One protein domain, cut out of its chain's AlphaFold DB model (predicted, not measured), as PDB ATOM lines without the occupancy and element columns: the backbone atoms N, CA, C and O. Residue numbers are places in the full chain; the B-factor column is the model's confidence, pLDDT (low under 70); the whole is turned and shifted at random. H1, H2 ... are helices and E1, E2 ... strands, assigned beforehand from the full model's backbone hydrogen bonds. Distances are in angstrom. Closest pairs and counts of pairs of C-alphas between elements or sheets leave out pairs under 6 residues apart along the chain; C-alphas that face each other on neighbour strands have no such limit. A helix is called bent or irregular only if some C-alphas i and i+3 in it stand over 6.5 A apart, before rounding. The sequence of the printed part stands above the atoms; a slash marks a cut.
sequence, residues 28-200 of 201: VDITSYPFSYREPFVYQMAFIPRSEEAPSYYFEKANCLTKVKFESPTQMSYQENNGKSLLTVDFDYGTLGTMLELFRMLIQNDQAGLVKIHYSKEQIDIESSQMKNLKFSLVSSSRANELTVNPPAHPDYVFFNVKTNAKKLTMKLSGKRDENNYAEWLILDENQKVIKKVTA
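What this domain is: This is residues 28 to 200 of the 201 residues of an uncharacterized protein of Listeria floridensis FSL S10-1187 (UniProt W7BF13). Two twisted sheets, one of seven strands and one of six, face each other as a sandwich; the short helix H1 grazes both, the short helix H2 grazes the six-stranded one, and residues 148 to 154 stick out. The printed part has 173 residues, with thirteen named strands and two named helices, in the order E1 to E6, H1, E7 to E10, H2, E11 to E13; the class is mostly strand. One sheet runs E4, E5, E8, E9, E11, E12, E13, all antiparallel; the other runs E1, E2, E3, E6, E7, E10, mixed. The whole is compact, radius of gyration of the C-alphas 15.3 A, spanning 47 by 39 by 30 A.

How they stand to each other: Start at E1, residues 28 to 30, parallel to E2, residues 44 to 49: N 28 and O 46 are 2.8 A apart, within hydrogen-bond range. E2 makes a hairpin with E3, residues 56 to 60, where N 47 and O 57 are 2.8 A apart. Antiparallel neighbours follow: E6, residues 86 to 90, with N 58 to O 88 at 2.8 A; E7, residues 102 to 109, with N 89 to O 105 at 2.8 A; and the edge strand E10, residues 134 to 140, with N 106 to O 137 at 2.9 A. In the other sheet, look at the hairpin of E4, residues 65 to 72, and E5, residues 75 to 80: N 69 and O 77 are 2.9 A apart. Then come E8, residues 113 to 119, and E9, residues 123 to 128, another hairpin, with N 118 to O 125 at 2.9 A. E11, residues 168 to 177, E12, residues 183 to 189, and E13, residues 194 to 199, form a meander, each strand the antiparallel neighbour of the one before; N 172 and O 186 are 2.9 A apart, N 187 and O 196 2.8 A. The facing parts of the sheets are 10.5 A centre to centre. H1, residues 95 to 100, has every O i to N i+4 pair within range; irregular H2, residues 141 to 148, with C-alphas 142 and 145 7.3 A apart, has 2 of 4, and 4 of 5 O i to N i+3 pairs. The closest C-alphas of E7 and H2, Phe 103 and Ser 141, are 4.5 A apart.

Where its parts are: Find C-alpha 28 at (28.900, -45.516, 157.399), where E1 begins. E11 runs 24.9 A and bends by 51 degrees at residue 174; E7 runs 20.3 A. E13 ends at C-alpha 199, (21.392, -75.620, 164.043).

The domain as a whole: The C-alphas farthest apart, Glu 39 and Glu 179, are 46.8 A apart. The printed part has no cut; the links E1 to E2 and H2 to E11 are long. Mean pLDDT of the printed part is 90.3, and residue 93 is under 70.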
ATOM      1  N   VAL A  28      29.819 -46.323 158.208       95.31
ATOM      2  CA  VAL A  28      28.900 -45.516 157.399       95.31
ATOM      3  C   VAL A  28      27.493 -45.647 157.966       95.31
ATOM      4  O   VAL A  28      26.910 -46.729 157.940       95.31
ATOM      5  N   ASP A  29      26.928 -44.534 158.420       95.06
ATOM      6  CA  ASP A  29      25.528 -44.481 158.835       95.06
ATOM      7  C   ASP A  29      24.603 -44.458 157.612       95.06
ATOM      8  O   ASP A  29      24.791 -43.656 156.692       95.06
ATOM      9  N   ILE A  30      23.557 -45.285 157.623       93.94
ATOM     10  CA  ILE A  30      22.497 -45.255 156.608       93.94
ATOM     11  C   ILE A  30      21.306 -44.484 157.166       93.94
ATOM     12  O   ILE A  30      20.601 -44.945 158.066       93.94
ATOM     13  N   THR A  31      21.075 -43.295 156.611       92.56
ATOM     14  CA  THR A  31      20.035 -42.359 157.065       92.56
ATOM     15  C   THR A  31      18.789 -42.345 156.181       92.56
ATOM     16  O   THR A  31      17.768 -41.791 156.577       92.56
ATOM     17  N   SER A  32      18.849 -42.933 154.984       94.00
ATOM     18  CA  SER A  32      17.726 -42.997 154.044       94.00
ATOM     19  C   SER A  32      17.855 -44.195 153.107       94.00
ATOM     20  O   SER A  32      18.948 -44.724 152.916       94.00
ATOM     21  N   TYR A  33      16.730 -44.603 152.519       94.50
ATOM     22  CA  TYR A  33      16.654 -45.676 151.533       94.50
ATOM     23  C   TYR A  33      15.954 -45.165 150.263       94.50
ATOM     24  O   TYR A  33      15.012 -44.378 150.377       94.50
ATOM     25  N   PRO A  34      16.379 -45.594 149.061       96.44
ATOM     26  CA  PRO A  34      17.506 -46.491 148.802       96.44
ATOM     27  C   PRO A  34      18.867 -45.809 149.034       96.44
ATOM     28  O   PRO A  34      19.059 -44.642 148.699       96.44
ATOM     29  N   PHE A  35      19.844 -46.562 149.540       96.75
ATOM     30  CA  PHE A  35      21.225 -46.115 149.741       96.75
ATOM     31  C   PHE A  35      22.192 -46.918 148.871       96.75
ATOM     32  O   PHE A  35      22.037 -48.122 148.677       96.75
ATOM     33  N   SER A  36      23.217 -46.272 148.324       97.12
ATOM     34  CA  SER A  36      24.302 -46.944 147.602       97.12
ATOM     35  C   SER A  36      25.626 -46.323 147.990       97.12
ATOM     36  O   SER A  36      25.796 -45.111 147.852       97.12
ATOM     37  N   TYR A  37      26.569 -47.153 148.422       96.88
ATOM     38  CA  TYR A  37      27.917 -46.695 148.721       96.88
ATOM     39  C   TYR A  37      28.670 -46.400 147.420       96.88
ATOM     40  O   TYR A  37      28.626 -47.200 146.483       96.88
ATOM     41  N   ARG A  38      29.316 -45.232 147.340       92.75
ATOM     42  CA  ARG A  38      29.974 -44.735 146.114       92.75
ATOM     43  C   ARG A  38      31.467 -44.460 146.274       92.75
ATOM     44  O   ARG A  38      32.119 -44.096 145.303       92.75
ATOM     45  N   GLU A  39      31.994 -44.598 147.481       92.88
ATOM     46  CA  GLU A  39      33.404 -44.355 147.766       92.88
ATOM     47  C   GLU A  39      34.219 -45.656 147.665       92.88
ATOM     48  O   GLU A  39      33.640 -46.746 147.622       92.88
ATOM     49  N   PRO A  40      35.560 -45.578 147.605       92.12
ATOM     50  CA  PRO A  40      36.406 -46.763 147.651       92.12
ATOM     51  C   PRO A  40      36.218 -47.549 148.951       92.12
ATOM     52  O   PRO A  40      36.147 -46.974 150.038       92.12
ATOM     53  N   PHE A  41      36.196 -48.875 148.839       93.50
ATOM     54  CA  PHE A  41      36.115 -49.758 149.995       93.50
ATOM     55  C   PHE A  41      37.483 -49.924 150.670       93.50
ATOM     56  O   PHE A  41      38.493 -50.178 150.009       93.50
ATOM     57  N   VAL A  42      37.500 -49.824 151.998       92.75
ATOM     58  CA  VAL A  42      38.663 -50.135 152.851       92.75
ATOM     59  C   VAL A  42      38.623 -51.593 153.324       92.75
ATOM     60  O   VAL A  42      37.708 -52.326 152.969       92.75
ATOM     61  N   TYR A  43      39.609 -52.061 154.098       92.12
ATOM     62  CA  TYR A  43      39.669 -53.475 154.508       92.12
ATOM     63  C   TYR A  43      38.467 -53.902 155.368       92.12
ATOM     64  O   TYR A  43      37.896 -54.960 155.126       92.12
ATOM     65  N   GLN A  44      38.050 -53.087 156.333       94.12
ATOM     66  CA  GLN A  44      36.894 -53.327 157.192       94.12
ATOM     67  C   GLN A  44      35.880 -52.210 157.013       94.12
ATOM     68  O   GLN A  44      36.205 -51.031 157.170       94.12
ATOM     69  N   MET A  45      34.642 -52.574 156.717       95.94
ATOM     70  CA  MET A  45      33.563 -51.609 156.579       95.94
ATOM     71  C   MET A  45      32.370 -51.990 157.434       95.94
ATOM     72  O   MET A  45      31.943 -53.136 157.406       95.94
ATOM     73  N   ALA A  46      31.810 -51.017 158.143       96.38
ATOM     74  CA  ALA A  46      30.535 -51.147 158.830       96.38
ATOM     75  C   ALA A  46      29.497 -50.251 158.149       96.38
ATOM     76  O   ALA A  46      29.776 -49.092 157.843       96.38
ATOM     77  N   PHE A  47      28.302 -50.779 157.933       96.31
ATOM     78  CA  PHE A  47      27.132 -50.043 157.484       96.31
ATOM     79  C   PHE A  47      26.065 -50.162 158.566       96.31
ATOM     80  O   PHE A  47      25.614 -51.269 158.866       96.31
ATOM     81  N   ILE A  48      25.699 -49.028 159.161       94.31
ATOM     82  CA  ILE A  48      24.880 -48.959 160.371       94.31
ATOM     83  C   ILE A  48      23.582 -48.220 160.033       94.31
ATOM     84  O   ILE A  48      23.563 -46.988 159.930       94.31
ATOM     85  N   PRO A  49      22.481 -48.943 159.796       90.50
ATOM     86  CA  PRO A  49      21.165 -48.338 159.675       90.50
ATOM     87  C   PRO A  49      20.727 -47.589 160.928       90.50
ATOM     88  O   PRO A  49      20.887 -48.081 162.038       90.50
ATOM     89  N   ARG A  50      20.061 -46.444 160.755       85.12
ATOM     90  CA  ARG A  50      19.345 -45.758 161.852       85.12
ATOM     91  C   ARG A  50      17.892 -46.222 162.023       85.12
ATOM     92  O   ARG A  50      17.068 -45.486 162.554       85.12
ATOM     93  N   SER A  51      17.558 -47.406 161.514       81.69
ATOM     94  CA  SER A  51      16.223 -47.999 161.602       81.69
ATOM     95  C   SER A  51      16.277 -49.203 162.532       81.69
ATOM     96  O   SER A  51      17.093 -50.090 162.314       81.69
ATOM     97  N   GLU A  52      15.375 -49.262 163.512       77.25
ATOM     98  CA  GLU A  52      15.239 -50.404 164.434       77.25
ATOM     99  C   GLU A  52      14.799 -51.703 163.730       77.25
ATOM    100  O   GLU A  52      14.873 -52.794 164.294       77.25
ATOM    101  N   GLU A  53      14.330 -51.598 162.485       80.62
ATOM    102  CA  GLU A  53      13.928 -52.735 161.659       80.62
ATOM    103  C   GLU A  53      15.077 -53.295 160.812       80.62
ATOM    104  O   GLU A  53      14.898 -54.324 160.162       80.62
ATOM    105  N   ALA A  54      16.234 -52.632 160.772       87.44
ATOM    106  CA  ALA A  54      17.346 -53.010 159.911       87.44
ATOM    107  C   ALA A  54      18.517 -53.570 160.733       87.44
ATOM    108  O   ALA A  54      18.953 -52.912 161.679       87.44
ATOM    109  N   PRO A  55      19.080 -54.735 160.367       93.19
ATOM    110  CA  PRO A  55      20.294 -55.221 161.007       93.19
ATOM    111  C   PRO A  55      21.499 -54.355 160.621       93.19
ATOM    112  O   PRO A  55      21.487 -53.676 159.594       93.19
ATOM    113  N   SER A  56      22.565 -54.404 161.413       94.38
ATOM    114  CA  SER A  56      23.848 -53.787 161.060       94.38
ATOM    115  C   SER A  56      24.699 -54.740 160.225       94.38
ATOM    116  O   SER A  56      24.605 -55.960 160.360       94.38
ATOM    117  N   TYR A  57      25.547 -54.195 159.354       96.62
ATOM    118  CA  TYR A  57      26.323 -54.986 158.396       96.62
ATOM    119  C   TYR A  57      27.805 -54.660 158.505       96.62
ATOM    120  O   TYR A  57      28.210 -53.515 158.322       96.62
ATOM    121  N   TYR A  58      28.626 -55.676 158.732       95.81
ATOM    122  CA  TYR A  58      30.067 -55.549 158.886       95.81
ATOM    123  C   TYR A  58      30.757 -56.434 157.859       95.81
ATOM    124  O   TYR A  58      30.551 -57.641 157.831       95.81
ATOM    125  N   PHE A  59      31.587 -55.840 157.018       95.81
ATOM    126  CA  PHE A  59      32.399 -56.543 156.042       95.81
ATOM    127  C   PHE A  59      33.857 -56.560 156.486       95.81
ATOM    128  O   PHE A  59      34.466 -55.500 156.649       95.81
ATOM    129  N   GLU A  60      34.443 -57.748 156.591       93.06
ATOM    130  CA  GLU A  60      35.894 -57.931 156.534       93.06
ATOM    131  C   GLU A  60      36.325 -58.162 155.078       93.06
ATOM    132  O   GLU A  60      35.600 -58.783 154.297       93.06
ATOM    133  N   LYS A  61      37.514 -57.672 154.705       92.69
ATOM    134  CA  LYS A  61      38.018 -57.649 153.320       92.69
ATOM    135  C   LYS A  61      37.063 -56.919 152.370       92.69
ATOM    136  O   LYS A  61      36.901 -57.309 151.212       92.69
ATOM    137  N   ALA A  62      36.449 -55.835 152.847       93.75
ATOM    138  CA  ALA A  62      35.490 -55.045 152.080       93.75
ATOM    139  C   ALA A  62      36.121 -54.408 150.828       93.75
ATOM    140  O   ALA A  62      35.434 -54.168 149.845       93.75
ATOM    141  N   ASN A  63      37.442 -54.235 150.794       91.81
ATOM    142  CA  ASN A  63      38.203 -53.838 149.607       91.81
ATOM    143  C   ASN A  63      38.097 -54.833 148.426       91.81
ATOM    144  O   ASN A  63      38.548 -54.516 147.327       91.81
ATOM    145  N   CYS A  64      37.516 -56.022 148.628       92.00
ATOM    146  CA  CYS A  64      37.157 -56.966 147.560       92.00
ATOM    147  C   CYS A  64      35.771 -56.694 146.940       92.00
ATOM    148  O   CYS A  64      35.436 -57.285 145.903       92.00
ATOM    149  N   LEU A  65      34.971 -55.828 147.568       94.31
ATOM    150  CA  LEU A  65      33.661 -55.404 147.091       94.31
ATOM    151  C   LEU A  65      33.812 -54.344 145.996       94.31
ATOM    152  O   LEU A  65      34.731 -53.526 146.002       94.31
ATOM    153  N   THR A  66      32.861 -54.327 145.072       94.81
ATOM    154  CA  THR A  66      32.715 -53.262 144.068       94.81
ATOM    155  C   THR A  66      31.461 -52.437 144.261       94.81
ATOM    156  O   THR A  66      31.379 -51.314 143.764       94.81
ATOM    157  N   LYS A  67      30.473 -52.975 144.978       96.44
ATOM    158  CA  LYS A  67      29.205 -52.297 145.212       96.44
ATOM    159  C   LYS A  67      28.544 -52.825 146.471       96.44
ATOM    160  O   LYS A  67      28.508 -54.031 146.684       96.44
ATOM    161  N   VAL A  68      27.946 -51.917 147.235       97.88
ATOM    162  CA  VAL A  68      26.987 -52.228 148.296       97.88
ATOM    163  C   VAL A  68      25.789 -51.302 148.120       97.88
ATOM    164  O   VAL A  68      25.948 -50.090 147.937       97.88
ATOM    165  N   LYS A  69      24.590 -51.880 148.130       97.94
ATOM    166  CA  LYS A  69      23.323 -51.167 147.986       97.94
ATOM    167  C   LYS A  69      22.319 -51.682 149.003       97.94
ATOM    168  O   LYS A  69      22.206 -52.888 149.196       97.94
ATOM    169  N   PHE A  70      21.560 -50.770 149.584       97.38
ATOM    170  CA  PHE A  70      20.463 -51.065 150.488       97.38
ATOM    171  C   PHE A  70      19.189 -50.491 149.884       97.38
ATOM    172  O   PHE A  70      19.078 -49.280 149.700       97.38
ATOM    173  N   GLU A  71      18.264 -51.363 149.502       96.69
ATOM    174  CA  GLU A  71      17.017 -50.961 148.843       96.69
ATOM    175  C   GLU A  71      15.963 -50.539 149.867       96.69
ATOM    176  O   GLU A  71      15.203 -49.605 149.629       96.69
ATOM    177  N   SER A  72      15.956 -51.205 151.021       95.44
ATOM    178  CA  SER A  72      15.064 -50.960 152.153       95.44
ATOM    179  C   SER A  72      15.772 -51.360 153.461       95.44
ATOM    180  O   SER A  72      16.839 -51.983 153.398       95.44
ATOM    181  N   PRO A  73      15.192 -51.067 154.641       93.56
ATOM    182  CA  PRO A  73      15.699 -51.541 155.935       93.56
ATOM    183  C   PRO A  73      15.997 -53.048 155.978       93.56
ATOM    184  O   PRO A  73      16.958 -53.486 156.605       93.56
ATOM    185  N   THR A  74      15.212 -53.842 155.253       94.25
ATOM    186  CA  THR A  74      15.286 -55.304 155.270       94.25
ATOM    187  C   THR A  74      15.859 -55.904 153.989       94.25
ATOM    188  O   THR A  74      15.831 -57.122 153.828       94.25
ATOM    189  N   GLN A  75      16.379 -55.093 153.065       96.81
ATOM    190  CA  GLN A  75      16.896 -55.583 151.791       96.81
ATOM    191  C   GLN A  75      18.224 -54.931 151.421       96.81
ATOM    192  O   GLN A  75      18.310 -53.723 151.184       96.81
ATOM    193  N   MET A  76      19.249 -55.766 151.264       97.00
ATOM    194  CA  MET A  76      20.581 -55.337 150.860       97.00
ATOM    195  C   MET A  76      21.138 -56.181 149.714       97.00
ATOM    196  O   MET A  76      20.711 -57.305 149.458       97.00
ATOM    197  N   SER A  77      22.128 -55.645 149.015       97.50
ATOM    198  CA  SER A  77      22.917 -56.393 148.048       97.50
ATOM    199  C   SER A  77      24.358 -55.920 148.037       97.50
ATOM    200  O   SER A  77      24.638 -54.737 148.248       97.50
ATOM    201  N   TYR A  78      25.271 -56.843 147.779       96.75
ATOM    202  CA  TYR A  78      26.678 -56.540 147.586       96.75
ATOM    203  C   TYR A  78      27.233 -57.312 146.396       96.75
ATOM    204  O   TYR A  78      26.759 -58.398 146.058       96.75
ATOM    205  N   GLN A  79      28.222 -56.720 145.734       95.00
ATOM    206  CA  GLN A  79      28.904 -57.314 144.597       95.00
ATOM    207  C   GLN A  79      30.400 -57.413 144.867       95.00
ATOM    208  O   GLN A  79      31.011 -56.467 145.361       95.00
ATOM    209  N   GLU A  80      30.981 -58.550 144.491       92.00
ATOM    210  CA  GLU A  80      32.403 -58.855 144.633       92.00
ATOM    211  C   GLU A  80      33.061 -59.187 143.298       92.00
ATOM    212  O   GLU A  80      32.456 -59.846 142.450       92.00
ATOM    213  N   ASN A  81      34.333 -58.799 143.155       84.25
ATOM    214  CA  ASN A  81      35.150 -59.157 141.989       84.25
ATOM    215  C   ASN A  81      35.947 -60.452 142.167       84.25
ATOM    216  O   ASN A  81      36.179 -61.140 141.184       84.25
ATOM    217  N   ASN A  82      36.392 -60.770 143.388       78.75
ATOM    218  CA  ASN A  82      37.329 -61.877 143.632       78.75
ATOM    219  C   ASN A  82      36.873 -62.867 144.717       78.75
ATOM    220  O   ASN A  82      37.580 -63.851 144.926       78.75
ATOM    221  N   GLY A  83      35.735 -62.631 145.386       76.06
ATOM    222  CA  GLY A  83      35.116 -63.610 146.285       76.06
ATOM    223  C   GLY A  83      35.917 -63.925 147.538       76.06
ATOM    224  O   GLY A  83      36.491 -65.008 147.633       76.06
ATOM    225  N   LYS A  84      36.022 -62.975 148.467       86.88
ATOM    226  CA  LYS A  84      36.797 -63.157 149.712       86.88
ATOM    227  C   LYS A  84      36.239 -62.399 150.910       86.88
ATOM    228  O   LYS A  84      36.873 -62.444 151.968       86.88
ATOM    229  N   SER A  85      35.146 -61.656 150.744       91.38
ATOM    230  CA  SER A  85      34.603 -60.887 151.858       91.38
ATOM    231  C   SER A  85      33.863 -61.797 152.837       91.38
ATOM    232  O   SER A  85      33.278 -62.821 152.461       91.38
ATOM    233  N   LEU A  86      33.933 -61.426 154.111       94.25
ATOM    234  CA  LEU A  86      33.093 -61.985 155.158       94.25
ATOM    235  C   LEU A  86      32.104 -60.902 155.562       94.25
ATOM    236  O   LEU A  86      32.507 -59.881 156.116       94.25
ATOM    237  N   LEU A  87      30.828 -61.131 155.280       96.50
ATOM    238  CA  LEU A  87      29.743 -60.302 155.776       96.50
ATOM    239  C   LEU A  87      29.236 -60.877 157.095       96.50
ATOM    240  O   LEU A  87      28.699 -61.979 157.118       96.50
ATOM    241  N   THR A  88      29.335 -60.103 158.165       96.12
ATOM    242  CA  THR A  88      28.611 -60.316 159.415       96.12
ATOM    243  C   THR A  88      27.396 -59.399 159.438       96.12
ATOM    244  O   THR A  88      27.517 -58.181 159.341       96.12
ATOM    245  N   VAL A  89      26.223 -59.995 159.575       96.06
ATOM    246  CA  VAL A  89      24.949 -59.318 159.795       96.06
ATOM    247  C   VAL A  89      24.642 -59.437 161.277       96.06
ATOM    248  O   VAL A  89      24.515 -60.553 161.785       96.06
ATOM    249  N   ASP A  90      24.565 -58.304 161.959       93.12
ATOM    250  CA  ASP A  90      24.243 -58.234 163.379       93.12
ATOM    251  C   ASP A  90      22.784 -57.802 163.546       93.12
ATOM    252  O   ASP A  90      22.374 -56.759 163.030       93.12
ATOM    253  N   PHE A  91      21.992 -58.632 164.220       90.69
ATOM    254  CA  PHE A  91      20.553 -58.422 164.409       90.69
ATOM    255  C   PHE A  91      20.219 -57.728 165.735       90.69
ATOM    256  O   PHE A  91      19.042 -57.690 166.097       90.69
ATOM    257  N   ASP A  92      21.250 -57.231 166.431       74.75
ATOM    258  CA  ASP A  92      21.247 -56.477 167.693       74.75
ATOM    259  C   ASP A  92      19.845 -56.212 168.271       74.75
ATOM    260  O   ASP A  92      19.197 -55.228 167.927       74.75
ATOM    261  N   TYR A  93      19.350 -57.187 169.048       63.44
ATOM    262  CA  TYR A  93      18.052 -57.292 169.746       63.44
ATOM    263  C   TYR A  93      16.828 -56.566 169.148       63.44
ATOM    264  O   TYR A  93      15.886 -56.218 169.864       63.44
ATOM    265  N   GLY A  94      16.783 -56.390 167.829       73.38
ATOM    266  CA  GLY A  94      15.649 -55.808 167.132       73.38
ATOM    267  C   GLY A  94      14.488 -56.794 167.037       73.38
ATOM    268  O   GLY A  94      14.613 -57.995 167.311       73.38
ATOM    269  N   THR A  95      13.338 -56.308 166.564       83.81
ATOM    270  CA  THR A  95      12.168 -57.175 166.319       83.81
ATOM    271  C   THR A  95      12.525 -58.336 165.381       83.81
ATOM    272  O   THR A  95      12.049 -59.450 165.585       83.81
ATOM    273  N   LEU A  96      13.393 -58.108 164.386       88.44
ATOM    274  CA  LEU A  96      13.869 -59.164 163.487       88.44
ATOM    275  C   LEU A  96      14.713 -60.218 164.209       88.44
ATOM    276  O   LEU A  96      14.394 -61.395 164.092       88.44
ATOM    277  N   GLY A  97      15.743 -59.825 164.964       88.31
ATOM    278  CA  GLY A  97      16.600 -60.776 165.687       88.31
ATOM    279  C   GLY A  97      15.821 -61.617 166.697       88.31
ATOM    280  O   GLY A  97      16.045 -62.818 166.811       88.31
ATOM    281  N   THR A  98      14.830 -61.013 167.359       88.69
ATOM    282  CA  THR A  98      13.931 -61.726 168.279       88.69
ATOM    283  C   THR A  98      13.049 -62.738 167.548       88.69
ATOM    284  O   THR A  98      12.994 -63.894 167.954       88.69
ATOM    285  N   MET A  99      12.377 -62.333 166.463       89.31
ATOM    286  CA  MET A  99      11.468 -63.213 165.709       89.31
ATOM    287  C   MET A  99      12.206 -64.332 164.972       89.31
ATOM    288  O   MET A  99      11.689 -65.436 164.839       89.31
ATOM    289  N   LEU A 100      13.422 -64.044 164.514       91.00
ATOM    290  CA  LEU A 100      14.296 -65.020 163.886       91.00
ATOM    291  C   LEU A 100      15.075 -65.841 164.924       91.00
ATOM    292  O   LEU A 100      15.676 -66.827 164.550       91.00
ATOM    293  N   GLU A 101      15.084 -65.498 166.212       91.38
ATOM    294  CA  GLU A 101      15.978 -66.112 167.210       91.38
ATOM    295  C   GLU A 101      17.476 -66.102 166.813       91.38
ATOM    296  O   GLU A 101      18.236 -67.021 167.138       91.38
ATOM    297  N   LEU A 102      17.918 -65.057 166.105       91.44
ATOM    298  CA  LEU A 102      19.315 -64.876 165.700       91.44
ATOM    299  C   LEU A 102      19.929 -63.653 166.353       91.44
ATOM    300  O   LEU A 102      19.357 -62.565 166.343       91.44
ATOM    301  N   PHE A 103      21.164 -63.837 166.800       90.81
ATOM    302  CA  PHE A 103      22.052 -62.744 167.151       90.81
ATOM    303  C   PHE A 103      22.838 -62.274 165.929       90.81
ATOM    304  O   PHE A 103      22.836 -61.095 165.592       90.81
ATOM    305  N   ARG A 104      23.479 -63.211 165.218       93.38
ATOM    306  CA  ARG A 104      24.307 -62.914 164.044       93.38
ATOM    307  C   ARG A 104      24.099 -63.926 162.930       93.38
ATOM    308  O   ARG A 104      23.864 -65.109 163.168       93.38
ATOM    309  N   MET A 105      24.283 -63.465 161.703       95.44
ATOM    310  CA  MET A 105      24.487 -64.320 160.539       95.44
ATOM    311  C   MET A 105      25.796 -63.928 159.869       95.44
ATOM    312  O   MET A 105      26.043 -62.752 159.629       95.44
ATOM    313  N   LEU A 106      26.618 -64.912 159.530       96.00
ATOM    314  CA  LEU A 106      27.835 -64.699 158.763       96.00
ATOM    315  C   LEU A 106      27.662 -65.301 157.375       96.00
ATOM    316  O   LEU A 106      27.154 -66.414 157.248       96.00
ATOM    317  N   ILE A 107      28.104 -64.580 156.351       94.81
ATOM    318  CA  ILE A 107      28.094 -65.003 154.954       94.81
ATOM    319  C   ILE A 107      29.504 -64.843 154.410       94.81
ATOM    320  O   ILE A 107      30.018 -63.730 154.315       94.81
ATOM    321  N   GLN A 108      30.111 -65.955 154.018       93.06
ATOM    322  CA  GLN A 108      31.370 -65.965 153.291       93.06
ATOM    323  C   GLN A 108      31.086 -66.288 151.828       93.06
ATOM    324  O   GLN A 108      30.491 -67.325 151.520       93.06
ATOM    325  N   ASN A 109      31.525 -65.405 150.937       88.06
ATOM    326  CA  ASN A 109      31.448 -65.614 149.501       88.06
ATOM    327  C   ASN A 109      32.842 -65.905 148.947       88.06
ATOM    328  O   ASN A 109      33.714 -65.044 148.994       88.06
ATOM    329  N   ASP A 110      33.041 -67.105 148.402       85.62
ATOM    330  CA  ASP A 110      34.346 -67.549 147.895       85.62
ATOM    331  C   ASP A 110      34.557 -67.237 146.395       85.62
ATOM    332  O   ASP A 110      35.585 -67.610 145.826       85.62
ATOM    333  N   GLN A 111      33.595 -66.590 145.715       84.44
ATOM    334  CA  GLN A 111      33.725 -66.202 144.299       84.44
ATOM    335  C   GLN A 111      33.152 -64.819 143.958       84.44
ATOM    336  O   GLN A 111      32.365 -64.225 144.686       84.44
ATOM    337  N   ALA A 112      33.556 -64.296 142.800       86.06
ATOM    338  CA  ALA A 112      32.961 -63.099 142.222       86.06
ATOM    339  C   ALA A 112      31.452 -63.284 142.006       86.06
ATOM    340  O   ALA A 112      31.010 -64.331 141.523       86.06
ATOM    341  N   GLY A 113      30.658 -62.263 142.307       89.56
ATOM    342  CA  GLY A 113      29.215 -62.356 142.130       89.56
ATOM    343  C   GLY A 113      28.433 -61.275 142.852       89.56
ATOM    344  O   GLY A 113      28.967 -60.532 143.670       89.56
ATOM    345  N   LEU A 114      27.149 -61.200 142.510       93.44
ATOM    346  CA  LEU A 114      26.156 -60.410 143.221       93.44
ATOM    347  C   LEU A 114      25.456 -61.313 144.234       93.44
ATOM    348  O   LEU A 114      24.933 -62.363 143.858       93.44
ATOM    349  N   VAL A 115      25.394 -60.859 145.479       95.12
ATOM    350  CA  VAL A 115      24.590 -61.464 146.538       95.12
ATOM    351  C   VAL A 115      23.522 -60.462 146.944       95.12
ATOM    352  O   VAL A 115      23.821 -59.293 147.197       95.12
ATOM    353  N   LYS A 116      22.268 -60.904 146.990       97.50
ATOM    354  CA  LYS A 116      21.149 -60.134 147.538       97.50
ATOM    355  C   LYS A 116      20.621 -60.846 148.764       97.50
ATOM    356  O   LYS A 116      20.540 -62.072 148.763       97.50
ATOM    357  N   ILE A 117      20.253 -60.077 149.776       97.75
ATOM    358  CA  ILE A 117      19.706 -60.593 151.021       97.75
ATOM    359  C   ILE A 117      18.442 -59.813 151.342       97.75
ATOM    360  O   ILE A 117      18.432 -58.582 151.263       97.75
ATOM    361  N   HIS A 118      17.390 -60.539 151.689       97.38
ATOM    362  CA  HIS A 118      16.126 -59.988 152.135       97.38
ATOM    363  C   HIS A 118      15.708 -60.654 153.445       97.38
ATOM    364  O   HIS A 118      15.755 -61.878 153.571       97.38
ATOM    365  N   TYR A 119      15.293 -59.841 154.407       95.19
ATOM    366  CA  TYR A 119      14.855 -60.275 155.725       95.19
ATOM    367  C   TYR A 119      13.353 -60.057 155.882       95.19
ATOM    368  O   TYR A 119      12.815 -59.006 155.533       95.19
ATOM    369  N   SER A 120      12.678 -61.034 156.472       93.38
ATOM    370  CA  SER A 120      11.347 -60.862 157.044       93.38
ATOM    371  C   SER A 120      11.343 -61.378 158.482       93.38
ATOM    372  O   SER A 120      12.339 -61.915 158.962       93.38
ATOM    373  N   LYS A 121      10.212 -61.241 159.181       90.06
ATOM    374  CA  LYS A 121      10.055 -61.790 160.537       90.06
ATOM    375  C   LYS A 121      10.085 -63.325 160.575       90.06
ATOM    376  O   LYS A 121      10.268 -63.887 161.642       90.06
ATOM    377  N   GLU A 122       9.899 -63.992 159.437       91.88
ATOM    378  CA  GLU A 122       9.761 -65.454 159.362       91.88
ATOM    379  C   GLU A 122      10.924 -66.139 158.638       91.88
ATOM    380  O   GLU A 122      11.143 -67.340 158.810       91.88
ATOM    381  N   GLN A 123      11.634 -65.413 157.769       95.12
ATOM    382  CA  GLN A 123      12.642 -66.013 156.905       95.12
ATOM    383  C   GLN A 123      13.740 -65.038 156.485       95.12
ATOM    384  O   GLN A 123      13.551 -63.820 156.451       95.12
ATOM    385  N   ILE A 124      14.865 -65.617 156.075       96.81
ATOM    386  CA  ILE A 124      15.955 -64.925 155.391       96.81
ATOM    387  C   ILE A 124      16.056 -65.492 153.980       96.81
ATOM    388  O   ILE A 124      16.250 -66.694 153.799       96.81
ATOM    389  N   ASP A 125      15.944 -64.629 152.981       97.31
ATOM    390  CA  ASP A 125      16.129 -64.980 151.580       97.31
ATOM    391  C   ASP A 125      17.491 -64.500 151.095       97.31
ATOM    392  O   ASP A 125      17.845 -63.334 151.265       97.31
ATOM    393  N   ILE A 126      18.238 -65.390 150.445       96.00
ATOM    394  CA  ILE A 126      19.533 -65.078 149.840       96.00
ATOM    395  C   ILE A 126      19.492 -65.478 148.375       96.00
ATOM    396  O   ILE A 126      19.201 -66.625 148.043       96.00
ATOM    397  N   GLU A 127      19.811 -64.537 147.494       95.62
ATOM    398  CA  GLU A 127      19.874 -64.758 146.053       95.62
ATOM    399  C   GLU A 127      21.292 -64.530 145.538       95.62
ATOM    400  O   GLU A 127      21.934 -63.525 145.847       95.62
ATOM    401  N   SER A 128      21.775 -65.460 144.719       92.19
ATOM    402  CA  SER A 128      23.067 -65.370 144.046       92.19
ATOM    403  C   SER A 128      23.076 -66.251 142.803       92.19
ATOM    404  O   SER A 128      22.548 -67.362 142.797       92.19
ATOM    405  N   SER A 129      23.737 -65.792 141.742       85.12
ATOM    406  CA  SER A 129      23.980 -66.621 140.556       85.12
ATOM    407  C   SER A 129      24.977 -67.761 140.813       85.12
ATOM    408  O   SER A 129      25.084 -68.661 139.983       85.12
ATOM    409  N   GLN A 130      25.699 -67.731 141.940       83.62
ATOM    410  CA  GLN A 130      26.777 -68.660 142.298       83.62
ATOM    411  C   GLN A 130      26.603 -69.215 143.725       83.62
ATOM    412  O   GLN A 130      27.546 -69.259 144.513       83.62
ATOM    413  N   MET A 131      25.387 -69.659 144.067       87.06
ATOM    414  CA  MET A 131      25.003 -70.072 145.427       87.06
ATOM    415  C   MET A 131      25.902 -71.146 146.058       87.06
ATOM    416  O   MET A 131      26.169 -71.111 147.256       87.06
ATOM    417  N   LYS A 132      26.423 -72.073 145.248       85.12
ATOM    418  CA  LYS A 132      27.354 -73.136 145.673       85.12
ATOM    419  C   LYS A 132      28.645 -72.637 146.345       85.12
ATOM    420  O   LYS A 132      29.345 -73.432 146.963       85.12
ATOM    421  N   ASN A 133      28.974 -71.354 146.189       83.12
ATOM    422  CA  ASN A 133      30.182 -70.736 146.736       83.12
ATOM    423  C   ASN A 133      29.912 -69.909 147.998       83.12
ATOM    424  O   ASN A 133      30.826 -69.253 148.497       83.12
ATOM    425  N   LEU A 134      28.671 -69.912 148.488       89.25
ATOM    426  CA  LEU A 134      28.324 -69.259 149.736       89.25
ATOM    427  C   LEU A 134      28.404 -70.252 150.895       89.25
ATOM    428  O   LEU A 134      27.890 -71.377 150.832       89.25
ATOM    429  N   LYS A 135      29.042 -69.804 151.971       92.50
ATOM    430  CA  LYS A 135      29.035 -70.465 153.274       92.50
ATOM    431  C   LYS A 135      28.367 -69.555 154.276       92.50
ATOM    432  O   LYS A 135      28.514 -68.336 154.209       92.50
ATOM    433  N   PHE A 136      27.675 -70.165 155.221       93.31
ATOM    434  CA  PHE A 136      26.871 -69.438 156.187       93.31
ATOM    435  C   PHE A 136      27.147 -69.936 157.592       93.31
ATOM    436  O   PHE A 136      27.336 -71.134 157.783       93.31
ATOM    437  N   SER A 137      27.117 -69.039 158.566       94.56
ATOM    438  CA  SER A 137      26.991 -69.391 159.978       94.56
ATOM    439  C   SER A 137      25.779 -68.664 160.535       94.56
ATOM    440  O   SER A 137      25.593 -67.478 160.266       94.56
ATOM    441  N   LEU A 138      24.965 -69.373 161.308       94.12
ATOM    442  CA  LEU A 138      23.840 -68.811 162.047       94.12
ATOM    443  C   LEU A 138      24.188 -68.880 163.528       94.12
ATOM    444  O   LEU A 138      24.569 -69.947 164.007       94.12
ATOM    445  N   VAL A 139      24.090 -67.748 164.216       91.88
ATOM    446  CA  VAL A 139      24.445 -67.614 165.628       91.88
ATOM    447  C   VAL A 139      23.192 -67.287 166.417       91.88
ATOM    448  O   VAL A 139      22.537 -66.275 166.147       91.88
ATOM    449  N   SER A 140      22.860 -68.142 167.380       89.19
ATOM    450  CA  SER A 140      21.641 -68.021 168.177       89.19
ATOM    451  C   SER A 140      21.696 -66.818 169.120       89.19
ATOM    452  O   SER A 140      22.751 -66.481 169.669       89.19
ATOM    453  N   SER A 141      20.533 -66.225 169.402       86.94
ATOM    454  CA  SER A 141      20.369 -65.210 170.456       86.94
ATOM    455  C   SER A 141      20.860 -65.677 171.830       86.94
ATOM    456  O   SER A 141      21.307 -64.861 172.635       86.94
ATOM    457  N   SER A 142      20.861 -66.987 172.098       84.69
ATOM    458  CA  SER A 142      21.394 -67.546 173.349       84.69
ATOM    459  C   SER A 142      22.904 -67.342 173.534       84.69
ATOM    460  O   SER A 142      23.371 -67.334 174.673       84.69
ATOM    461  N   ARG A 143      23.672 -67.133 172.456       85.12
ATOM    462  CA  ARG A 143      25.121 -66.863 172.513       85.12
ATOM    463  C   ARG A 143      25.481 -65.383 172.524       85.12
ATOM    464  O   ARG A 143      26.661 -65.040 172.580       85.12
ATOM    465  N   ALA A 144      24.501 -64.486 172.515       85.62
ATOM    466  CA  ALA A 144      24.769 -63.054 172.479       85.62
ATOM    467  C   ALA A 144      25.650 -62.591 173.659       85.62
ATOM    468  O   ALA A 144      26.587 -61.820 173.459       85.62
ATOM    469  N   ASN A 145      25.436 -63.126 174.867       82.50
ATOM    470  CA  ASN A 145      26.252 -62.796 176.044       82.50
ATOM    471  C   ASN A 145      27.728 -63.196 175.884       82.50
ATOM    472  O   ASN A 145      28.612 -62.426 176.261       82.50
ATOM    473  N   GLU A 146      27.997 -64.368 175.300       82.94
ATOM    474  CA  GLU A 146      29.358 -64.851 175.018       82.94
ATOM    475  C   GLU A 146      30.099 -63.882 174.091       82.94
ATOM    476  O   GLU A 146      31.283 -63.624 174.272       82.94
ATOM    477  N   LEU A 147      29.389 -63.308 173.121       82.88
ATOM    478  CA  LEU A 147      29.966 -62.492 172.054       82.88
ATOM    479  C   LEU A 147      29.941 -60.979 172.325       82.88
ATOM    480  O   LEU A 147      30.420 -60.216 171.483       82.88
ATOM    481  N   THR A 148      29.389 -60.540 173.460       82.38
ATOM    482  CA  THR A 148      29.245 -59.112 173.808       82.38
ATOM    483  C   THR A 148      29.885 -58.745 175.142       82.38
ATOM    484  O   THR A 148      30.604 -57.752 175.207       82.38
ATOM    485  N   VAL A 149      29.665 -59.533 176.201       79.62
ATOM    486  CA  VAL A 149      30.105 -59.179 177.563       79.62
ATOM    487  C   VAL A 149      31.569 -59.545 177.796       79.62
ATOM    488  O   VAL A 149      32.319 -58.765 178.378       79.62
ATOM    489  N   ASN A 150      31.986 -60.721 177.332       79.00
ATOM    490  CA  ASN A 150      33.376 -61.166 177.398       79.00
ATOM    491  C   ASN A 150      33.756 -61.887 176.095       79.00
ATOM    492  O   ASN A 150      33.944 -63.107 176.104       79.00
ATOM    493  N   PRO A 151      33.798 -61.150 174.968       79.19
ATOM    494  CA  PRO A 151      33.995 -61.752 173.663       79.19
ATOM    495  C   PRO A 151      35.355 -62.452 173.595       79.19
ATOM    496  O   PRO A 151      36.372 -61.856 173.969       79.19
ATOM    497  N   PRO A 152      35.415 -63.694 173.084       80.19
ATOM    498  CA  PRO A 152      36.692 -64.318 172.785       80.19
ATOM    499  C   PRO A 152      37.446 -63.468 171.756       80.19
ATOM    500  O   PRO A 152      36.846 -62.878 170.858       80.19
ATOM    501  N   ALA A 153      38.778 -63.438 171.852       77.06
ATOM    502  CA  ALA A 153      39.614 -62.711 170.891       77.06
ATOM    503  C   ALA A 153      39.393 -63.198 169.444       77.06
ATOM    504  O   ALA A 153      39.457 -62.411 168.501       77.06
ATOM    505  N   HIS A 154      39.097 -64.494 169.291       77.88
ATOM    506  CA  HIS A 154      38.766 -65.144 168.029       77.88
ATOM    507  C   HIS A 154      37.531 -66.032 168.239       77.88
ATOM    508  O   HIS A 154      37.680 -67.170 168.679       77.88
ATOM    509  N   PRO A 155      36.311 -65.515 168.014       80.19
ATOM    510  CA  PRO A 155      35.106 -66.327 168.109       80.19
ATOM    511  C   PRO A 155      35.090 -67.396 167.015       80.19
ATOM    512  O   PRO A 155      35.245 -67.086 165.833       80.19
ATOM    513  N   ASP A 156      34.857 -68.641 167.423       83.19
ATOM    514  CA  ASP A 156      34.670 -69.757 166.503       83.19
ATOM    515  C   ASP A 156      33.226 -69.794 165.989       83.19
ATOM    516  O   ASP A 156      32.253 -69.724 166.752       83.19
ATOM    517  N   TYR A 157      33.091 -69.937 164.671       87.75
ATOM    518  CA  TYR A 157      31.810 -70.019 163.973       87.75
ATOM    519  C   TYR A 157      31.705 -71.324 163.187       87.75
ATOM    520  O   TYR A 157      32.633 -71.726 162.480       87.75
ATOM    521  N   VAL A 158      30.542 -71.972 163.268       89.00
ATOM    522  CA  VAL A 158      30.267 -73.209 162.531       89.00
ATOM    523  C   VAL A 158      29.671 -72.860 161.171       89.00
ATOM    524  O   VAL A 158      28.474 -72.616 161.032       89.00
ATOM    525  N   PHE A 159      30.517 -72.870 160.141       90.75
ATOM    526  CA  PHE A 159      30.068 -72.633 158.775       90.75
ATOM    527  C   PHE A 159      29.472 -73.887 158.142       90.75
ATOM    528  O   PHE A 159      30.097 -74.949 158.081       90.75
ATOM    529  N   PHE A 160      28.287 -73.749 157.560       89.69
ATOM    530  CA  PHE A 160      27.718 -74.747 156.675       89.69
ATOM    531  C   PHE A 160      27.881 -74.352 155.206       89.69
ATOM    532  O   PHE A 160      27.592 -73.235 154.786       89.69
ATOM    533  N   ASN A 161      28.306 -75.333 154.408       87.12
ATOM    534  CA  ASN A 161      28.440 -75.200 152.962       87.12
ATOM    535  C   ASN A 161      27.115 -75.509 152.267       87.12
ATOM    536  O   ASN A 161      26.474 -76.524 152.578       87.12
ATOM    537  N   VAL A 162      26.758 -74.699 151.273       79.19
ATOM    538  CA  VAL A 162      25.604 -74.960 150.414       79.19
ATOM    539  C   VAL A 162      26.052 -75.696 149.158       79.19
ATOM    540  O   VAL A 162      26.868 -75.210 148.388       79.19
ATOM    541  N   LYS A 163      25.494 -76.886 148.928       82.12
ATOM    542  CA  LYS A 163      25.778 -77.715 147.747       82.12
ATOM    543  C   LYS A 163      24.565 -77.753 146.814       82.12
ATOM    544  O   LYS A 163      23.984 -78.812 146.606       82.12
ATOM    545  N   THR A 164      24.144 -76.596 146.303       83.69
ATOM    546  CA  THR A 164      23.010 -76.492 145.369       83.69
ATOM    547  C   THR A 164      23.348 -75.634 144.155       83.69
ATOM    548  O   THR A 164      24.170 -74.724 144.239       83.69
ATOM    549  N   ASN A 165      22.676 -75.918 143.038       85.88
ATOM    550  CA  ASN A 165      22.681 -75.074 141.841       85.88
ATOM    551  C   ASN A 165      21.523 -74.057 141.831       85.88
ATOM    552  O   ASN A 165      21.435 -73.265 140.893       85.88
ATOM    553  N   ALA A 166      20.637 -74.087 142.835       89.00
ATOM    554  CA  ALA A 166      19.564 -73.106 142.986       89.00
ATOM    555  C   ALA A 166      20.131 -71.686 143.095       89.00
ATOM    556  O   ALA A 166      21.220 -71.486 143.639       89.00
ATOM    557  N   LYS A 167      19.387 -70.694 142.599       92.00
ATOM    558  CA  LYS A 167      19.817 -69.284 142.634       92.00
ATOM    559  C   LYS A 167      19.283 -68.530 143.841       92.00
ATOM    560  O   LYS A 167      19.754 -67.433 144.133       92.00
ATOM    561  N   LYS A 168      18.318 -69.121 144.538       94.81
ATOM    562  CA  LYS A 168      17.738 -68.612 145.771       94.81
ATOM    563  C   LYS A 168      17.797 -69.679 146.855       94.81
ATOM    564  O   LYS A 168      17.527 -70.853 146.597       94.81
ATOM    565  N   LEU A 169      18.130 -69.239 148.060       95.25
ATOM    566  CA  LEU A 169      17.926 -69.976 149.291       95.25
ATOM    567  C   LEU A 169      16.954 -69.218 150.174       95.25
ATOM    568  O   LEU A 169      17.023 -67.993 150.265       95.25
ATOM    569  N   THR A 170      16.117 -69.969 150.869       96.81
ATOM    570  CA  THR A 170      15.274 -69.454 151.941       96.81
ATOM    571  C   THR A 170      15.645 -70.181 153.226       96.81
ATOM    572  O   THR A 170      15.628 -71.410 153.279       96.81
ATOM    573  N   MET A 171      15.998 -69.426 154.259       95.69
ATOM    574  CA  MET A 171      16.279 -69.930 155.599       95.69
ATOM    575  C   MET A 171      15.069 -69.650 156.481       95.69
ATOM    576  O   MET A 171      14.636 -68.503 156.571       95.69
ATOM    577  N   LYS A 172      14.521 -70.686 157.115       95.75
ATOM    578  CA  LYS A 172      13.354 -70.590 158.004       95.75
ATOM    579  C   LYS A 172      13.597 -71.319 159.309       95.75
ATOM    580  O   LYS A 172      14.133 -72.427 159.292       95.75
ATOM    581  N   LEU A 173      13.117 -70.755 160.410       93.62
ATOM    582  CA  LEU A 173      12.991 -71.498 161.659       93.62
ATOM    583  C   LEU A 173      12.076 -72.708 161.444       93.62
ATOM    584  O   LEU A 173      10.994 -72.602 160.865       93.62
ATOM    585  N   SER A 174      12.510 -73.873 161.912       90.62
ATOM    586  CA  SER A 174      11.703 -75.100 161.860       90.62
ATOM    587  C   SER A 174      10.686 -75.198 163.005       90.62
ATOM    588  O   SER A 174       9.830 -76.082 162.990       90.62
ATOM    589  N   GLY A 175      10.825 -74.341 164.026       84.12
ATOM    590  CA  GLY A 175      10.116 -74.425 165.307       84.12
ATOM    591  C   GLY A 175      10.642 -75.516 166.252       84.12
ATOM    592  O   GLY A 175      10.172 -75.620 167.382       84.12
ATOM    593  N   LYS A 176      11.608 -76.335 165.816       84.12
ATOM    594  CA  LYS A 176      12.265 -77.348 166.648       84.12
ATOM    595  C   LYS A 176      13.567 -76.805 167.225       84.12
ATOM    596  O   LYS A 176      14.218 -75.955 166.617       84.12
ATOM    597  N   ARG A 177      13.943 -77.327 168.390       88.31
ATOM    598  CA  ARG A 177      15.253 -77.112 169.003       88.31
ATOM    599  C   ARG A 177      16.011 -78.430 169.077       88.31
ATOM    600  O   ARG A 177      15.380 -79.489 169.121       88.31
ATOM    601  N   ASP A 178      17.334 -78.357 169.055       84.44
ATOM    602  CA  ASP A 178      18.183 -79.531 169.244       84.44
ATOM    603  C   ASP A 178      18.274 -79.945 170.727       84.44
ATOM    604  O   ASP A 178      17.652 -79.344 171.607       84.44
ATOM    605  N   GLU A 179      19.048 -80.992 171.012       84.75
ATOM    606  CA  GLU A 179      19.255 -81.509 172.373       84.75
ATOM    607  C   GLU A 179      19.926 -80.505 173.326       84.75
ATOM    608  O   GLU A 179      19.743 -80.593 174.538       84.75
ATOM    609  N   ASN A 180      20.646 -79.522 172.780       82.81
ATOM    610  CA  ASN A 180      21.294 -78.440 173.520       82.81
ATOM    611  C   ASN A 180      20.430 -77.164 173.548       82.81
ATOM    612  O   ASN A 180      20.896 -76.106 173.974       82.81
ATOM    613  N   ASN A 181      19.161 -77.264 173.134       82.56
ATOM    614  CA  ASN A 181      18.171 -76.190 173.112       82.56
ATOM    615  C   ASN A 181      18.467 -75.050 172.109       82.56
ATOM    616  O   ASN A 181      17.917 -73.947 172.227       82.56
ATOM    617  N   TYR A 182      19.286 -75.306 171.090       84.25
ATOM    618  CA  TYR A 182      19.558 -74.369 170.000       84.25
ATOM    619  C   TYR A 182      18.490 -74.436 168.904       84.25
ATOM    620  O   TYR A 182      17.911 -75.491 168.647       84.25
ATOM    621  N   ALA A 183      18.222 -73.309 168.238       88.75
ATOM    622  CA  ALA A 183      17.196 -73.216 167.200       88.75
ATOM    623  C   ALA A 183      17.580 -74.007 165.931       88.75
ATOM    624  O   ALA A 183      18.648 -73.786 165.352       88.75
ATOM    625  N   GLU A 184      16.698 -74.900 165.458       92.69
ATOM    626  CA  GLU A 184      16.862 -75.619 164.185       92.69
ATOM    627  C   GLU A 184      16.259 -74.812 163.026       92.69
ATOM    628  O   GLU A 184      15.095 -74.395 163.050       92.69
ATOM    629  N   TRP A 185      17.037 -74.689 161.956       94.62
ATOM    630  CA  TRP A 185      16.724 -73.979 160.729       94.62
ATOM    631  C   TRP A 185      16.643 -74.914 159.528       94.62
ATOM    632  O   TRP A 185      17.493 -75.785 159.315       94.62
ATOM    633  N   LEU A 186      15.640 -74.681 158.690       94.88
ATOM    634  CA  LEU A 186      15.495 -75.295 157.380       94.88
ATOM    635  C   LEU A 186      16.112 -74.381 156.328       94.88
ATOM    636  O   LEU A 186      15.755 -73.209 156.229       94.88
ATOM    637  N   ILE A 187      16.995 -74.945 155.512       94.12
ATOM    638  CA  ILE A 187      17.512 -74.306 154.307       94.12
ATOM    639  C   ILE A 187      16.771 -74.918 153.124       94.12
ATOM    640  O   ILE A 187      16.834 -76.131 152.890       94.12
ATOM    641  N   LEU A 188      16.048 -74.070 152.410       95.00
ATOM    642  CA  LEU A 188      15.149 -74.416 151.319       95.00
ATOM    643  C   LEU A 188      15.709 -73.864 150.006       95.00
ATOM    644  O   LEU A 188      16.311 -72.789 149.999       95.00
ATOM    645  N   ASP A 189      15.508 -74.583 148.906       93.56
ATOM    646  CA  ASP A 189      15.774 -74.054 147.566       93.56
ATOM    647  C   ASP A 189      14.616 -73.182 147.041       93.56
ATOM    648  O   ASP A 189      13.602 -72.958 147.707       93.56
ATOM    649  N   GLU A 190      14.760 -72.694 145.809       91.31
ATOM    650  CA  GLU A 190      13.757 -71.878 145.115       91.31
ATOM    651  C   GLU A 190      12.394 -72.570 144.926       91.31
ATOM    652  O   GLU A 190      11.383 -71.885 144.795       91.31
ATOM    653  N   ASN A 191      12.341 -73.905 145.001       91.69
ATOM    654  CA  ASN A 191      11.116 -74.705 144.918       91.69
ATOM    655  C   ASN A 191      10.556 -75.079 146.302       91.69
ATOM    656  O   ASN A 191       9.689 -75.946 146.397       91.69
ATOM    657  N   GLN A 192      11.055 -74.461 147.381       92.38
ATOM    658  CA  GLN A 192      10.697 -74.768 148.772       92.38
ATOM    659  C   GLN A 192      11.037 -76.207 149.199       92.38
ATOM    660  O   GLN A 192      10.491 -76.721 150.178       92.38
ATOM    661  N   LYS A 193      11.961 -76.879 148.505       93.56
ATOM    662  CA  LYS A 193      12.451 -78.190 148.928       93.56
ATOM    663  C   LYS A 193      13.535 -78.010 149.983       93.56
ATOM    664  O   LYS A 193      14.484 -77.255 149.784       93.56
ATOM    665  N   VAL A 194      13.434 -78.746 151.091       93.81
ATOM    666  CA  VAL A 194      14.476 -78.763 152.128       93.81
ATOM    667  C   VAL A 194      15.743 -79.387 151.548       93.81
ATOM    668  O   VAL A 194      15.763 -80.574 151.222       93.81
ATOM    669  N   ILE A 195      16.803 -78.589 151.433       91.38
ATOM    670  CA  ILE A 195      18.124 -79.056 150.991       91.38
ATOM    671  C   ILE A 195      19.035 -79.387 152.168       91.38
ATOM    672  O   ILE A 195      19.926 -80.227 152.044       91.38
ATOM    673  N   LYS A 196      18.830 -78.727 153.313       90.81
ATOM    674  CA  LYS A 196      19.613 -78.951 154.526       90.81
ATOM    675  C   LYS A 196      18.843 -78.504 155.762       90.81
ATOM    676  O   LYS A 196      18.042 -77.576 155.700       90.81
ATOM    677  N   LYS A 197      19.138 -79.147 156.887       91.94
ATOM    678  CA  LYS A 197      18.791 -78.676 158.226       91.94
ATOM    679  C   LYS A 197      20.066 -78.266 158.943       91.94
ATOM    680  O   LYS A 197      21.075 -78.966 158.814       91.94
ATOM    681  N   VAL A 198      20.039 -77.138 159.633       91.50
ATOM    682  CA  VAL A 198      21.190 -76.607 160.371       91.50
ATOM    683  C   VAL A 198      20.738 -76.121 161.737       91.50
ATOM    684  O   VAL A 198      19.617 -75.648 161.879       91.50
ATOM    685  N   THR A 199      21.610 -76.219 162.727       90.25
ATOM    686  CA  THR A 199      21.392 -75.620 164.043       90.25
ATOM    687  C   THR A 199      22.089 -74.264 164.077       90.25
ATOM    688  O   THR A 199      23.223 -74.155 163.606       90.25
ATOM    689  N   ALA A 200      21.416 -73.233 164.588       87.62
ATOM    690  CA  ALA A 200      22.059 -71.959 164.889       87.62
ATOM    691  C   ALA A 200      22.819 -72.088 166.213       87.62
ATOM    692  O   ALA A 200      22.194 -72.331 167.242       87.62
TER     693      ALA A 200